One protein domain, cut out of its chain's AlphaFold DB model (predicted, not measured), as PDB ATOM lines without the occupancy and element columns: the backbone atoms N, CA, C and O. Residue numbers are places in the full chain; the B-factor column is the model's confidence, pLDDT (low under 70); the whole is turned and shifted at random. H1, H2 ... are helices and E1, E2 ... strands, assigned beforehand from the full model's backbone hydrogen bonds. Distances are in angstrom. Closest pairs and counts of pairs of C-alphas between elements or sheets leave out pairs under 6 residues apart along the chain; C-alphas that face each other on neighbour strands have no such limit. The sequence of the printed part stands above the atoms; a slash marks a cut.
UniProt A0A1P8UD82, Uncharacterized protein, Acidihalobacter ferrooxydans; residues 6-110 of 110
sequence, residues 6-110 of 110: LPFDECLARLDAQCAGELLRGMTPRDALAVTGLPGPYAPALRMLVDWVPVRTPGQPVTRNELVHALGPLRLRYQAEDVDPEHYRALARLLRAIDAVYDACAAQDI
ATOM      1  N   LEU A   6     142.869 216.753 294.122       91.19
ATOM      2  CA  LEU A   6     143.640 216.023 295.129       91.19
ATOM      3  C   LEU A   6     143.125 214.589 295.233       91.19
ATOM      4  O   LEU A   6     141.907 214.406 295.184       91.19
ATOM      5  N   PRO A   7     143.993 213.579 295.412       92.88
ATOM      6  CA  PRO A   7     143.566 212.266 295.887       92.88
ATOM      7  C   PRO A   7     142.686 212.409 297.137       92.88
ATOM      8  O   PRO A   7     142.944 213.264 297.988       92.88
ATOM      9  N   PHE A   8     141.611 211.627 297.244       90.81
ATOM     10  CA  PHE A   8     140.630 211.811 298.316       90.81
ATOM     11  C   PHE A   8     141.202 211.562 299.715       90.81
ATOM     12  O   PHE A   8     140.896 212.309 300.643       90.81
ATOM     13  N   ASP A   9     142.064 210.559 299.872       89.94
ATOM     14  CA  ASP A   9     142.774 210.298 301.126       89.94
ATOM     15  C   ASP A   9     143.722 211.435 301.522       89.94
ATOM     16  O   ASP A   9     143.722 211.863 302.679       89.94
ATOM     17  N   GLU A  10     144.475 211.973 300.565       92.88
ATOM     18  CA  GLU A  10     145.312 213.154 300.774       92.88
ATOM     19  C   GLU A  10     144.466 214.376 301.150       92.88
ATOM     20  O   GLU A  10     144.807 215.120 302.072       92.88
ATOM     21  N   CYS A  11     143.331 214.569 300.478       93.44
ATOM     22  CA  CYS A  11     142.396 215.638 300.792       93.44
ATOM     23  C   CYS A  11     141.889 215.520 302.236       93.44
ATOM     24  O   CYS A  11     141.976 216.490 302.987       93.44
ATOM     25  N   LEU A  12     141.441 214.334 302.658       92.12
ATOM     26  CA  LEU A  12     140.992 214.085 304.031       92.12
ATOM     27  C   LEU A  12     142.098 214.335 305.061       92.12
ATOM     28  O   LEU A  12     141.831 214.968 306.080       92.12
ATOM     29  N   ALA A  13     143.334 213.910 304.789       92.19
ATOM     30  CA  ALA A  13     144.466 214.171 305.676       92.19
ATOM     31  C   ALA A  13     144.752 215.678 305.824       92.19
ATOM     32  O   ALA A  13     144.957 216.176 306.933       92.19
ATOM     33  N   ARG A  14     144.718 216.436 304.720       95.00
ATOM     34  CA  ARG A  14     144.902 217.898 304.747       95.00
ATOM     35  C   ARG A  14     143.756 218.607 305.475       95.00
ATOM     36  O   ARG A  14     144.000 219.553 306.223       95.00
ATOM     37  N   LEU A  15     142.516 218.155 305.285       94.69
ATOM     38  CA  LEU A  15     141.347 218.687 305.993       94.69
ATOM     39  C   LEU A  15     141.420 218.420 307.497       94.69
ATOM     40  O   LEU A  15     141.079 219.302 308.285       94.69
ATOM     41  N   ASP A  16     141.897 217.243 307.896       94.25
ATOM     42  CA  ASP A  16     142.097 216.899 309.300       94.25
ATOM     43  C   ASP A  16     143.119 217.822 309.968       94.25
ATOM     44  O   ASP A  16     142.846 218.372 311.035       94.25
ATOM     45  N   ALA A  17     144.234 218.109 309.290       93.50
ATOM     46  CA  ALA A  17     145.221 219.075 309.769       93.50
ATOM     47  C   ALA A  17     144.617 220.481 309.975       93.50
ATOM     48  O   ALA A  17     144.834 221.103 311.015       93.50
ATOM     49  N   GLN A  18     143.789 220.963 309.040       94.31
ATOM     50  CA  GLN A  18     143.062 222.241 309.183       94.31
ATOM     51  C   GLN A  18     142.018 222.213 310.315       94.31
ATOM     52  O   GLN A  18     141.696 223.236 310.930       94.31
ATOM     53  N   CYS A  19     141.494 221.031 310.625       92.19
ATOM     54  CA  CYS A  19     140.571 220.795 311.730       92.19
ATOM     55  C   CYS A  19     141.285 220.367 313.026       92.19
ATOM     56  O   CYS A  19     140.627 219.879 313.935       92.19
ATOM     57  N   ALA A  20     142.600 220.593 313.146       91.50
ATOM     58  CA  ALA A  20     143.404 220.261 314.328       91.50
ATOM     59  C   ALA A  20     143.313 218.784 314.775       91.50
ATOM     60  O   ALA A  20     143.395 218.487 315.964       91.50
ATOM     61  N   GLY A  21     143.127 217.854 313.834       89.25
ATOM     62  CA  GLY A  21     143.004 216.419 314.117       89.25
ATOM     63  C   GLY A  21     141.617 215.976 314.597       89.25
ATOM     64  O   GLY A  21     141.399 214.798 314.888       89.25
ATOM     65  N   GLU A  22     140.659 216.901 314.725       90.75
ATOM     66  CA  GLU A  22     139.317 216.602 315.235       90.75
ATOM     67  C   GLU A  22     138.416 215.912 314.202       90.75
ATOM     68  O   GLU A  22     137.398 215.327 314.585       90.75
ATOM     69  N   LEU A  23     138.764 215.999 312.913       89.69
ATOM     70  CA  LEU A  23     137.972 215.445 311.816       89.69
ATOM     71  C   LEU A  23     138.090 213.918 311.812       89.69
ATOM     72  O   LEU A  23     137.082 213.220 311.862       89.69
ATOM     73  N   LEU A  24     139.319 213.402 311.799       88.50
ATOM     74  CA  LEU A  24     139.604 211.967 311.773       88.50
ATOM     75  C   LEU A  24     139.828 211.383 313.170       88.50
ATOM     76  O   LEU A  24     139.793 210.167 313.324       88.50
ATOM     77  N   ARG A  25     140.039 212.212 314.203       87.06
ATOM     78  CA  ARG A  25     140.210 211.773 315.604       87.06
ATOM     79  C   ARG A  25     141.271 210.678 315.766       87.06
ATOM     80  O   ARG A  25     141.078 209.712 316.501       87.06
ATOM     81  N   GLY A  26     142.387 210.829 315.054       82.81
ATOM     82  CA  GLY A  26     143.502 209.878 315.070       82.81
ATOM     83  C   GLY A  26     143.322 208.646 314.173       82.81
ATOM     84  O   GLY A  26     144.222 207.810 314.135       82.81
ATOM     85  N   MET A  27     142.212 208.522 313.439       84.69
ATOM     86  CA  MET A  27     142.066 207.509 312.390       84.69
ATOM     87  C   MET A  27     142.820 207.917 311.126       84.69
ATOM     88  O   MET A  27     142.970 209.100 310.817       84.69
ATOM     89  N   THR A  28     143.248 206.927 310.345       84.69
ATOM     90  CA  THR A  28     143.705 207.210 308.984       84.69
ATOM     91  C   THR A  28     142.505 207.563 308.096       84.69
ATOM     92  O   THR A  28     141.390 207.101 308.366       84.69
ATOM     93  N   PRO A  29     142.698 208.314 306.995       81.50
ATOM     94  CA  PRO A  29     141.638 208.539 306.018       81.50
ATOM     95  C   PRO A  29     140.984 207.236 305.555       81.50
ATOM     96  O   PRO A  29     139.767 207.152 305.486       81.50
ATOM     97  N   ARG A  30     141.774 206.184 305.307       79.56
ATOM     98  CA  ARG A  30     141.258 204.881 304.870       79.56
ATOM     99  C   ARG A  30     140.347 204.237 305.916       79.56
ATOM    100  O   ARG A  30     139.297 203.719 305.546       79.56
ATOM    101  N   ASP A  31     140.727 204.288 307.188       81.38
ATOM    102  CA  ASP A  31     139.925 203.704 308.268       81.38
ATOM    103  C   ASP A  31     138.636 204.499 308.482       81.38
ATOM    104  O   ASP A  31     137.564 203.912 308.613       81.38
ATOM    105  N   ALA A  32     138.705 205.832 308.416       78.38
ATOM    106  CA  ALA A  32     137.529 206.691 308.534       78.38
ATOM    107  C   ALA A  32     136.482 206.423 307.436       78.38
ATOM    108  O   ALA A  32     135.287 206.545 307.691       78.38
ATOM    109  N   LEU A  33     136.916 206.010 306.239       73.62
ATOM    110  CA  LEU A  33     136.029 205.605 305.139       73.62
ATOM    111  C   LEU A  33     135.395 204.224 305.339       73.62
ATOM    112  O   LEU A  33     134.341 203.948 304.770       73.62
ATOM    113  N   ALA A  34     136.028 203.351 306.122       76.94
ATOM    114  CA  ALA A  34     135.530 202.005 306.399       76.94
ATOM    115  C   ALA A  34     134.546 201.963 307.582       76.94
ATOM    116  O   ALA A  34     133.784 201.006 307.722       76.94
ATOM    117  N   VAL A  35     134.555 202.984 308.442       74.19
ATOM    118  CA  VAL A  35     133.733 203.038 309.656       74.19
ATOM    119  C   VAL A  35     132.362 203.654 309.363       74.19
ATOM    120  O   VAL A  35     132.236 204.718 308.764       74.19
ATOM    121  N   THR A  36     131.295 203.001 309.831       62.22
ATOM    122  CA  THR A  36     129.906 203.451 309.624       62.22
ATOM    123  C   THR A  36     129.453 204.541 310.595       62.22
ATOM    124  O   THR A  36     128.440 205.191 310.341       62.22
ATOM    125  N   GLY A  37     130.176 204.749 311.697       66.44
ATOM    126  CA  GLY A  37     129.829 205.710 312.741       66.44
ATOM    127  C   GLY A  37     131.064 206.401 313.296       66.44
ATOM    128  O   GLY A  37     131.723 205.884 314.194       66.44
ATOM    129  N   LEU A  38     131.370 207.582 312.765       74.44
ATOM    130  CA  LEU A  38     132.381 208.452 313.352       74.44
ATOM    131  C   LEU A  38     131.782 209.151 314.583       74.44
ATOM    132  O   LEU A  38     130.623 209.565 314.546       74.44
ATOM    133  N   PRO A  39     132.519 209.279 315.695       76.81
ATOM    134  CA  PRO A  39     132.057 210.063 316.828       76.81
ATOM    135  C   PRO A  39     132.355 211.550 316.602       76.81
ATOM    136  O   PRO A  39     133.385 211.909 316.034       76.81
ATOM    137  N   GLY A  40     131.504 212.425 317.138       86.94
ATOM    138  CA  GLY A  40     131.756 213.866 317.189       86.94
ATOM    139  C   GLY A  40     131.021 214.711 316.153       86.94
ATOM    140  O   GLY A  40     130.329 214.186 315.279       86.94
ATOM    141  N   PRO A  41     131.204 216.040 316.223       91.19
ATOM    142  CA  PRO A  41     130.369 216.991 315.493       91.19
ATOM    143  C   PRO A  41     130.608 216.970 313.974       91.19
ATOM    144  O   PRO A  41     129.752 217.392 313.197       91.19
ATOM    145  N   TYR A  42     131.753 216.438 313.533       91.25
ATOM    146  CA  TYR A  42     132.097 216.271 312.120       91.25
ATOM    147  C   TYR A  42     131.509 215.014 311.476       91.25
ATOM    148  O   TYR A  42     131.503 214.908 310.248       91.25
ATOM    149  N   ALA A  43     131.009 214.064 312.267       90.06
ATOM    150  CA  ALA A  43     130.591 212.765 311.760       90.06
ATOM    151  C   ALA A  43     129.514 212.834 310.665       90.06
ATOM    152  O   ALA A  43     129.688 212.172 309.638       90.06
ATOM    153  N   PRO A  44     128.457 213.667 310.782       91.06
ATOM    154  CA  PRO A  44     127.472 213.796 309.711       91.06
ATOM    155  C   PRO A  44     128.078 214.374 308.428       91.06
ATOM    156  O   PRO A  44     127.707 213.963 307.334       91.06
ATOM    157  N   ALA A  45     129.025 215.307 308.547       92.31
ATOM    158  CA  ALA A  45     129.671 215.925 307.394       92.31
ATOM    159  C   ALA A  45     130.600 214.942 306.674       92.31
ATOM    160  O   ALA A  45     130.543 214.829 305.453       92.31
ATOM    161  N   LEU A  46     131.394 214.174 307.423       89.38
ATOM    162  CA  LEU A  46     132.218 213.107 306.856       89.38
ATOM    163  C   LEU A  46     131.363 212.050 306.168       89.38
ATOM    164  O   LEU A  46     131.668 211.673 305.042       89.38
ATOM    165  N   ARG A  47     130.248 211.647 306.784       88.19
ATOM    166  CA  ARG A  47     129.304 210.715 306.164       88.19
ATOM    167  C   ARG A  47     128.805 211.226 304.812       88.19
ATOM    168  O   ARG A  47     128.828 210.478 303.843       88.19
ATOM    169  N   MET A  48     128.426 212.502 304.727       91.00
ATOM    170  CA  MET A  48     128.012 213.118 303.463       91.00
ATOM    171  C   MET A  48     129.131 213.114 302.419       91.00
ATOM    172  O   MET A  48     128.867 212.817 301.259       91.00
ATOM    173  N   LEU A  49     130.378 213.395 302.814       90.31
ATOM    174  CA  LEU A  49     131.517 213.330 301.893       90.31
ATOM    175  C   LEU A  49     131.726 211.913 301.342       90.31
ATOM    176  O   LEU A  49     131.974 211.765 300.153       90.31
ATOM    177  N   VAL A  50     131.589 210.876 302.170       84.88
ATOM    178  CA  VAL A  50     131.717 209.480 301.715       84.88
ATOM    179  C   VAL A  50     130.557 209.061 300.815       84.88
ATOM    180  O   VAL A  50     130.774 208.412 299.797       84.88
ATOM    181  N   ASP A  51     129.330 209.426 301.183       85.81
ATOM    182  CA  ASP A  51     128.127 208.964 300.490       85.81
ATOM    183  C   ASP A  51     127.886 209.704 299.157       85.81
ATOM    184  O   ASP A  51     127.318 209.126 298.230       85.81
ATOM    185  N   TRP A  52     128.280 210.982 299.048       87.94
ATOM    186  CA  TRP A  52     127.904 211.852 297.918       87.94
ATOM    187  C   TRP A  52     129.064 212.232 297.004       87.94
ATOM    188  O   TRP A  52     128.827 212.612 295.855       87.94
ATOM    189  N   VAL A  53     130.310 212.140 297.469       86.69
ATOM    190  CA  VAL A  53     131.464 212.302 296.581       86.69
ATOM    191  C   VAL A  53     131.693 210.943 295.915       86.69
ATOM    192  O   VAL A  53     131.850 209.952 296.625       86.69
ATOM    193  N   PRO A  54     131.703 210.842 294.572       78.81
ATOM    194  CA  PRO A  54     131.697 209.563 293.855       78.81
ATOM    195  C   PRO A  54     133.073 208.870 293.863       78.81
ATOM    196  O   PRO A  54     133.603 208.501 292.812       78.81
ATOM    197  N   VAL A  55     133.671 208.704 295.041       79.44
ATOM    198  CA  VAL A  55     134.989 208.109 295.264       79.44
ATOM    199  C   VAL A  55     134.850 206.596 295.373       79.44
ATOM    200  O   VAL A  55     134.247 206.077 296.306       79.44
ATOM    201  N   ARG A  56     135.436 205.868 294.421       77.00
ATOM    202  CA  ARG A  56     135.473 204.396 294.431       77.00
ATOM    203  C   ARG A  56     136.751 203.841 295.043       77.00
ATOM    204  O   ARG A  56     136.774 202.694 295.479       77.00
ATOM    205  N   THR A  57     137.819 204.634 295.051       81.50
ATOM    206  CA  THR A  57     139.115 204.273 295.632       81.50
ATOM    207  C   THR A  57     139.722 205.479 296.354       81.50
ATOM    208  O   THR A  57     139.523 206.605 295.900       81.50
ATOM    209  N   PRO A  58     140.499 205.285 297.438       80.69
ATOM    210  CA  PRO A  58     141.075 206.397 298.206       80.69
ATOM    211  C   PRO A  58     141.920 207.374 297.373       80.69
ATOM    212  O   PRO A  58     141.891 208.571 297.620       80.69
ATOM    213  N   GLY A  59     142.612 206.877 296.342       86.81
ATOM    214  CA  GLY A  59     143.436 207.699 295.455       86.81
ATOM    215  C   GLY A  59     142.669 208.423 294.341       86.81
ATOM    216  O   GLY A  59     143.288 209.096 293.519       86.81
ATOM    217  N   GLN A  60     141.343 208.264 294.248       89.88
ATOM    218  CA  GLN A  60     140.566 208.929 293.208       89.88
ATOM    219  C   GLN A  60     140.600 210.452 293.426       89.88
ATOM    220  O   GLN A  60     140.349 210.903 294.547       89.88
ATOM    221  N   PRO A  61     140.881 211.255 292.382       92.38
ATOM    222  CA  PRO A  61     140.949 212.698 292.526       92.38
ATOM    223  C   PRO A  61     139.569 213.295 292.794       92.38
ATOM    224  O   PRO A  61     138.598 212.946 292.119       92.38
ATOM    225  N   VAL A  62     139.524 214.258 293.705       93.12
ATOM    226  CA  VAL A  62     138.351 215.070 294.030       93.12
ATOM    227  C   VAL A  62     138.662 216.552 293.845       93.12
ATOM    228  O   VAL A  62     139.818 216.979 293.862       93.12
ATOM    229  N   THR A  63     137.615 217.336 293.631       94.38
ATOM    230  CA  THR A  63     137.658 218.791 293.476       94.38
ATOM    231  C   THR A  63     136.978 219.485 294.649       94.38
ATOM    232  O   THR A  63     136.085 218.933 295.296       94.38
ATOM    233  N   ARG A  64     137.319 220.763 294.857       94.75
ATOM    234  CA  ARG A  64     136.616 221.657 295.791       94.75
ATOM    235  C   ARG A  64     135.100 221.607 295.599       94.75
ATOM    236  O   ARG A  64     134.359 221.499 296.572       94.75
ATOM    237  N   ASN A  65     134.647 221.678 294.346       94.38
ATOM    238  CA  ASN A  65     133.223 221.753 294.032       94.38
ATOM    239  C   ASN A  65     132.475 220.477 294.435       94.38
ATOM    240  O   ASN A  65     131.401 220.568 295.019       94.38
ATOM    241  N   GLU A  66     133.053 219.300 294.183       94.44
ATOM    242  CA  GLU A  66     132.451 218.017 294.573       94.44
ATOM    243  C   GLU A  66     132.273 217.915 296.094       94.44
ATOM    244  O   GLU A  66     131.203 217.524 296.561       94.44
ATOM    245  N   LEU A  67     133.274 218.340 296.874       94.62
ATOM    246  CA  LEU A  67     133.209 218.331 298.341       94.62
ATOM    247  C   LEU A  67     132.149 219.305 298.876       94.62
ATOM    248  O   LEU A  67     131.344 218.949 299.735       94.62
ATOM    249  N   VAL A  68     132.122 220.538 298.364       95.25
ATOM    250  CA  VAL A  68     131.152 221.556 298.798       95.25
ATOM    251  C   VAL A  68     129.727 221.154 298.411       95.25
ATOM    252  O   VAL A  68     128.816 221.294 299.228       95.25
ATOM    253  N   HIS A  69     129.529 220.617 297.204       94.81
ATOM    254  CA  HIS A  69     128.229 220.106 296.766       94.81
ATOM    255  C   HIS A  69     127.742 218.953 297.647       94.81
ATOM    256  O   HIS A  69     126.580 218.965 298.051       94.81
ATOM    257  N   ALA A  70     128.616 218.008 298.004       94.81
ATOM    258  CA  ALA A  70     128.277 216.913 298.914       94.81
ATOM    259  C   ALA A  70     127.795 217.417 300.288       94.81
ATOM    260  O   ALA A  70     126.889 216.841 300.884       94.81
ATOM    261  N   LEU A  71     128.345 218.531 300.780       95.88
ATOM    262  CA  LEU A  71     127.961 219.134 302.063       95.88
ATOM    263  C   LEU A  71     126.735 220.062 301.983       95.88
ATOM    264  O   LEU A  71     126.178 220.433 303.020       95.88
ATOM    265  N   GLY A  72     126.294 220.432 300.778       93.94
ATOM    266  CA  GLY A  72     125.173 221.347 300.546       93.94
ATOM    267  C   GLY A  72     123.870 220.933 301.244       93.94
ATOM    268  O   GLY A  72     123.324 221.738 302.000       93.94
ATOM    269  N   PRO A  73     123.386 219.686 301.073       94.44
ATOM    270  CA  PRO A  73     122.168 219.216 301.735       94.44
ATOM    271  C   PRO A  73     122.244 219.287 303.265       94.44
ATOM    272  O   PRO A  73     121.289 219.705 303.917       94.44
ATOM    273  N   LEU A  74     123.398 218.941 303.846       93.94
ATOM    274  CA  LEU A  74     123.602 219.000 305.293       93.94
ATOM    275  C   LEU A  74     123.555 220.438 305.811       93.94
ATOM    276  O   LEU A  74     122.945 220.701 306.846       93.94
ATOM    277  N   ARG A  75     124.155 221.373 305.066       93.31
ATOM    278  CA  ARG A  75     124.104 222.802 305.380       93.31
ATOM    279  C   ARG A  75     122.673 223.328 305.374       93.31
ATOM    280  O   ARG A  75     122.304 224.024 306.311       93.31
ATOM    281  N   LEU A  76     121.882 222.989 304.354       93.44
ATOM    282  CA  LEU A  76     120.476 223.401 304.270       93.44
ATOM    283  C   LEU A  76     119.660 222.841 305.437       93.44
ATOM    284  O   LEU A  76     118.903 223.579 306.060       93.44
ATOM    285  N   ARG A  77     119.872 221.564 305.781       93.75
ATOM    286  CA  ARG A  77     119.219 220.932 306.930       93.75
ATOM    287  C   ARG A  77     119.524 221.671 308.232       93.75
ATOM    288  O   ARG A  77     118.611 222.051 308.947       93.75
ATOM    289  N   TYR A  78     120.800 221.940 308.498       93.88
ATOM    290  CA  TYR A  78     121.222 222.648 309.711       93.88
ATOM    291  C   TYR A  78     120.739 224.102 309.781       93.88
ATOM    292  O   TYR A  78     120.706 224.674 310.861       93.88
ATOM    293  N   GLN A  79     120.403 224.723 308.649       89.44
ATOM    294  CA  GLN A  79     119.820 226.067 308.625       89.44
ATOM    295  C   GLN A  79     118.309 226.064 308.888       89.44
ATOM    296  O   GLN A  79     117.781 227.066 309.363       89.44
ATOM    297  N   ALA A  80     117.621 224.979 308.531       91.69
ATOM    298  CA  ALA A  80     116.174 224.847 308.680       91.69
ATOM    299  C   ALA A  80     115.759 224.254 310.035       91.69
ATOM    300  O   ALA A  80     114.653 224.513 310.504       91.69
ATOM    301  N   GLU A  81     116.627 223.449 310.646       90.50
ATOM    302  CA  GLU A  81     116.366 222.725 311.888       90.50
ATOM    303  C   GLU A  81     117.110 223.357 313.075       90.50
ATOM    304  O   GLU A  81     118.198 223.911 312.917       90.50
ATOM    305  N   ASP A  82     116.546 223.222 314.279       84.44
ATOM    306  CA  ASP A  82     117.216 223.586 315.536       84.44
ATOM    307  C   ASP A  82     118.247 222.506 315.903       84.44
ATOM    308  O   ASP A  82     118.024 221.636 316.747       84.44
ATOM    309  N   VAL A  83     119.350 222.490 315.155       88.19
ATOM    310  CA  VAL A  83     120.461 221.564 315.377       88.19
ATOM    311  C   VAL A  83     121.410 222.085 316.441       88.19
ATOM    312  O   VAL A  83     121.585 223.288 316.620       88.19
ATOM    313  N   ASP A  84     122.105 221.154 317.092       89.56
ATOM    314  CA  ASP A  84     123.165 221.483 318.035       89.56
ATOM    315  C   ASP A  84     124.181 222.466 317.399       89.56
ATOM    316  O   ASP A  84     124.789 222.152 316.360       89.56
ATOM    317  N   PRO A  85     124.401 223.651 318.010       90.19
ATOM    318  CA  PRO A  85     125.333 224.656 317.510       90.19
ATOM    319  C   PRO A  85     126.752 224.131 317.266       90.19
ATOM    320  O   PRO A  85     127.457 224.667 316.404       90.19
ATOM    321  N   GLU A  86     127.192 223.104 317.997       92.19
ATOM    322  CA  GLU A  86     128.500 222.477 317.797       92.19
ATOM    323  C   GLU A  86     128.613 221.855 316.399       92.19
ATOM    324  O   GLU A  86     129.593 222.092 315.686       92.19
ATOM    325  N   HIS A  87     127.571 221.153 315.951       91.75
ATOM    326  CA  HIS A  87     127.531 220.508 314.638       91.75
ATOM    327  C   HIS A  87     127.527 221.536 313.501       91.75
ATOM    328  O   HIS A  87     128.228 221.369 312.497       91.75
ATOM    329  N   TYR A  88     126.791 222.640 313.665       93.06
ATOM    330  CA  TYR A  88     126.789 223.722 312.681       93.06
ATOM    331  C   TYR A  88     128.153 224.422 312.589       93.06
ATOM    332  O   TYR A  88     128.660 224.676 311.492       93.06
ATOM    333  N   ARG A  89     128.796 224.690 313.735       93.69
ATOM    334  CA  ARG A  89     130.144 225.279 313.777       93.69
ATOM    335  C   ARG A  89     131.191 224.356 313.158       93.69
ATOM    336  O   ARG A  89     132.043 224.848 312.416       93.69
ATOM    337  N   ALA A  90     131.109 223.053 313.419       94.62
ATOM    338  CA  ALA A  90     131.990 222.057 312.815       94.62
ATOM    339  C   ALA A  90     131.843 222.037 311.286       94.62
ATOM    340  O   ALA A  90     132.847 222.131 310.579       94.62
ATOM    341  N   LEU A  91     130.610 222.042 310.764       95.44
ATOM    342  CA  LEU A  91     130.364 222.135 309.321       95.44
ATOM    343  C   LEU A  91     130.949 223.421 308.716       95.44
ATOM    344  O   LEU A  91     131.628 223.371 307.691       95.44
ATOM    345  N   ALA A  92     130.737 224.573 309.357       95.12
ATOM    346  CA  ALA A  92     131.292 225.842 308.887       95.12
ATOM    347  C   ALA A  92     132.833 225.851 308.901       95.12
ATOM    348  O   ALA A  92     133.456 226.404 307.993       95.12
ATOM    349  N   ARG A  93     133.458 225.236 309.913       96.25
ATOM    350  CA  ARG A  93     134.919 225.067 309.986       96.25
ATOM    351  C   ARG A  93     135.427 224.146 308.879       96.25
ATOM    352  O   ARG A  93     136.412 224.498 308.241       96.25
ATOM    353  N   LEU A  94     134.734 223.041 308.604       96.50
ATOM    354  CA  LEU A  94     135.088 222.124 307.520       96.50
ATOM    355  C   LEU A  94     135.011 222.801 306.145       96.50
ATOM    356  O   LEU A  94     135.928 222.652 305.345       96.50
ATOM    357  N   LEU A  95     133.965 223.589 305.878       96.75
ATOM    358  CA  LEU A  95     133.848 224.335 304.617       96.75
ATOM    359  C   LEU A  95     135.013 225.319 304.427       96.75
ATOM    360  O   LEU A  95     135.624 225.343 303.363       96.75
ATOM    361  N   ARG A  96     135.391 226.061 305.478       97.00
ATOM    362  CA  ARG A  96     136.579 226.935 305.436       97.00
ATOM    363  C   ARG A  96     137.882 226.155 305.249       97.00
ATOM    364  O   ARG A  96     138.776 226.636 304.564       97.00
ATOM    365  N   ALA A  97     137.994 224.969 305.843       97.12
ATOM    366  CA  ALA A  97     139.150 224.096 305.661       97.12
ATOM    367  C   ALA A  97     139.268 223.605 304.210       97.12
ATOM    368  O   ALA A  97     140.370 223.598 303.667       97.12
ATOM    369  N   ILE A  98     138.149 223.254 303.565       96.56
ATOM    370  CA  ILE A  98     138.118 222.908 302.136       96.56
ATOM    371  C   ILE A  98     138.644 224.077 301.306       96.56
ATOM    372  O   ILE A  98     139.542 223.884 300.490       96.56
ATOM    373  N   ASP A  99     138.136 225.284 301.539       96.44
ATOM    374  CA  ASP A  99     138.587 226.469 300.810       96.44
ATOM    375  C   ASP A  99     140.097 226.693 300.989       96.44
ATOM    376  O   ASP A  99     140.826 226.753 300.003       96.44
ATOM    377  N   ALA A 100     140.591 226.673 302.231       95.44
ATOM    378  CA  ALA A 100     142.010 226.862 302.532       95.44
ATOM    379  C   ALA A 100     142.919 225.805 301.878       95.44
ATOM    380  O   ALA A 100     143.984 226.144 301.361       95.44
ATOM    381  N   VAL A 101     142.513 224.528 301.873       95.19
ATOM    382  CA  VAL A 101     143.291 223.447 301.243       95.19
ATOM    383  C   VAL A 101     143.424 223.670 299.739       95.19
ATOM    384  O   VAL A 101     144.523 223.532 299.202       95.19
ATOM    385  N   TYR A 102     142.333 224.014 299.054       94.62
ATOM    386  CA  TYR A 102     142.354 224.173 297.598       94.62
ATOM    387  C   TYR A 102     142.964 225.506 297.158       94.62
ATOM    388  O   TYR A 102     143.650 225.530 296.137       94.62
ATOM    389  N   ASP A 103     142.793 226.577 297.933       94.12
ATOM    390  CA  ASP A 103     143.455 227.858 297.680       94.12
ATOM    391  C   ASP A 103     144.982 227.718 297.836       94.12
ATOM    392  O   ASP A 103     145.739 228.227 297.009       94.12
ATOM    393  N   ALA A 104     145.451 226.940 298.822       90.56
ATOM    394  CA  ALA A 104     146.875 226.637 298.984       90.56
ATOM    395  C   ALA A 104     147.450 225.806 297.823       90.56
ATOM    396  O   ALA A 104     148.601 226.011 297.450       90.56
ATOM    397  N   CYS A 105     146.667 224.889 297.244       88.56
ATOM    398  CA  CYS A 105     147.091 224.143 296.055       88.56
ATOM    399  C   CYS A 105     147.191 225.065 294.837       88.56
ATOM    400  O   CYS A 105     148.202 225.064 294.147       88.56
ATOM    401  N   ALA A 106     146.178 225.909 294.622       85.44
ATOM    402  CA  ALA A 106     146.168 226.852 293.508       85.44
ATOM    403  C   ALA A 106     147.333 227.857 293.571       85.44
ATOM    404  O   ALA A 106     147.816 228.280 292.529       85.44
ATOM    405  N   ALA A 107     147.796 228.220 294.771       83.00
ATOM    406  CA  ALA A 107     148.944 229.105 294.962       83.00
ATOM    407  C   ALA A 107     150.309 228.436 294.701       83.00
ATOM    408  O   ALA A 107     151.293 229.148 294.533       83.00
ATOM    409  N   GLN A 108     150.386 227.099 294.703       73.44
ATOM    410  CA  GLN A 108     151.614 226.332 294.428       73.44
ATOM    411  C   GLN A 108     151.775 225.978 292.942       73.44
ATOM    412  O   GLN A 108     152.876 225.642 292.517       73.44
ATOM    413  N   ASP A 109     150.691 226.065 292.165       57.38
ATOM    414  CA  ASP A 109     150.659 225.829 290.715       57.38
ATOM    415  C   ASP A 109     150.938 227.111 289.884       57.38
ATOM    416  O   ASP A 109     150.716 227.126 288.669       57.38
ATOM    417  N   ILE A 110     151.405 228.192 290.532       45.88
ATOM    418  CA  ILE A 110     151.840 229.474 289.933       45.88
ATOM    419  C   ILE A 110     153.355 229.601 290.091       45.88
ATOM    420  O   ILE A 110     154.011 229.985 289.096       45.88
TER     421      ILE A 110
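What this domain is: This is residues 6 to 110 of the 110 residues of an uncharacterized protein of Acidihalobacter ferrooxydans (UniProt A0A1P8UD82). A long helical hairpin, H4 and H5, makes the longest axis; over one side of it H1 packs on H5 and H3 on H4, with short H2 beyond, packed on H1. The printed part has 105 residues, with five named helices and one named strand in the order H1, H2, H3, E1, H4, H5, mostly helix. It is compact, radius of gyration of the C-alphas 13.1 A, spanning 43 by 29 by 25 A.

Where its parts are: H1, residues 8 to 18, begins at C-alpha 8 (140.630, 211.811, 298.316). H2 is residues 29 to 34, H3 43 to 52, E1 61 to 63. H4, residues 64 to 80, measures 24.4 A; H5, residues 85 to 108, 35.0 A, ending at C-alpha 108 (151.614, 226.332, 294.428).

How they stand to each other: E1 pairs with no named strand. H1 touches H2, closest C-alphas Asp 9 and Pro 29, 5.3 A. H3 touches H4 with residues 67 to 74 of H4 alone, at a steep tilt of 52 degrees. H4 and H5 form a hairpin, a shallow tilt of 18 degrees, opposite ways. Each O i to N i+4 pair is within hydrogen-bond range in H1, H2, H3 and H5; in H4, 11 of 13.

The domain as a whole: The printed part has no cut. Residues 36 to 37 and 109 to 110 have pLDDT under 70.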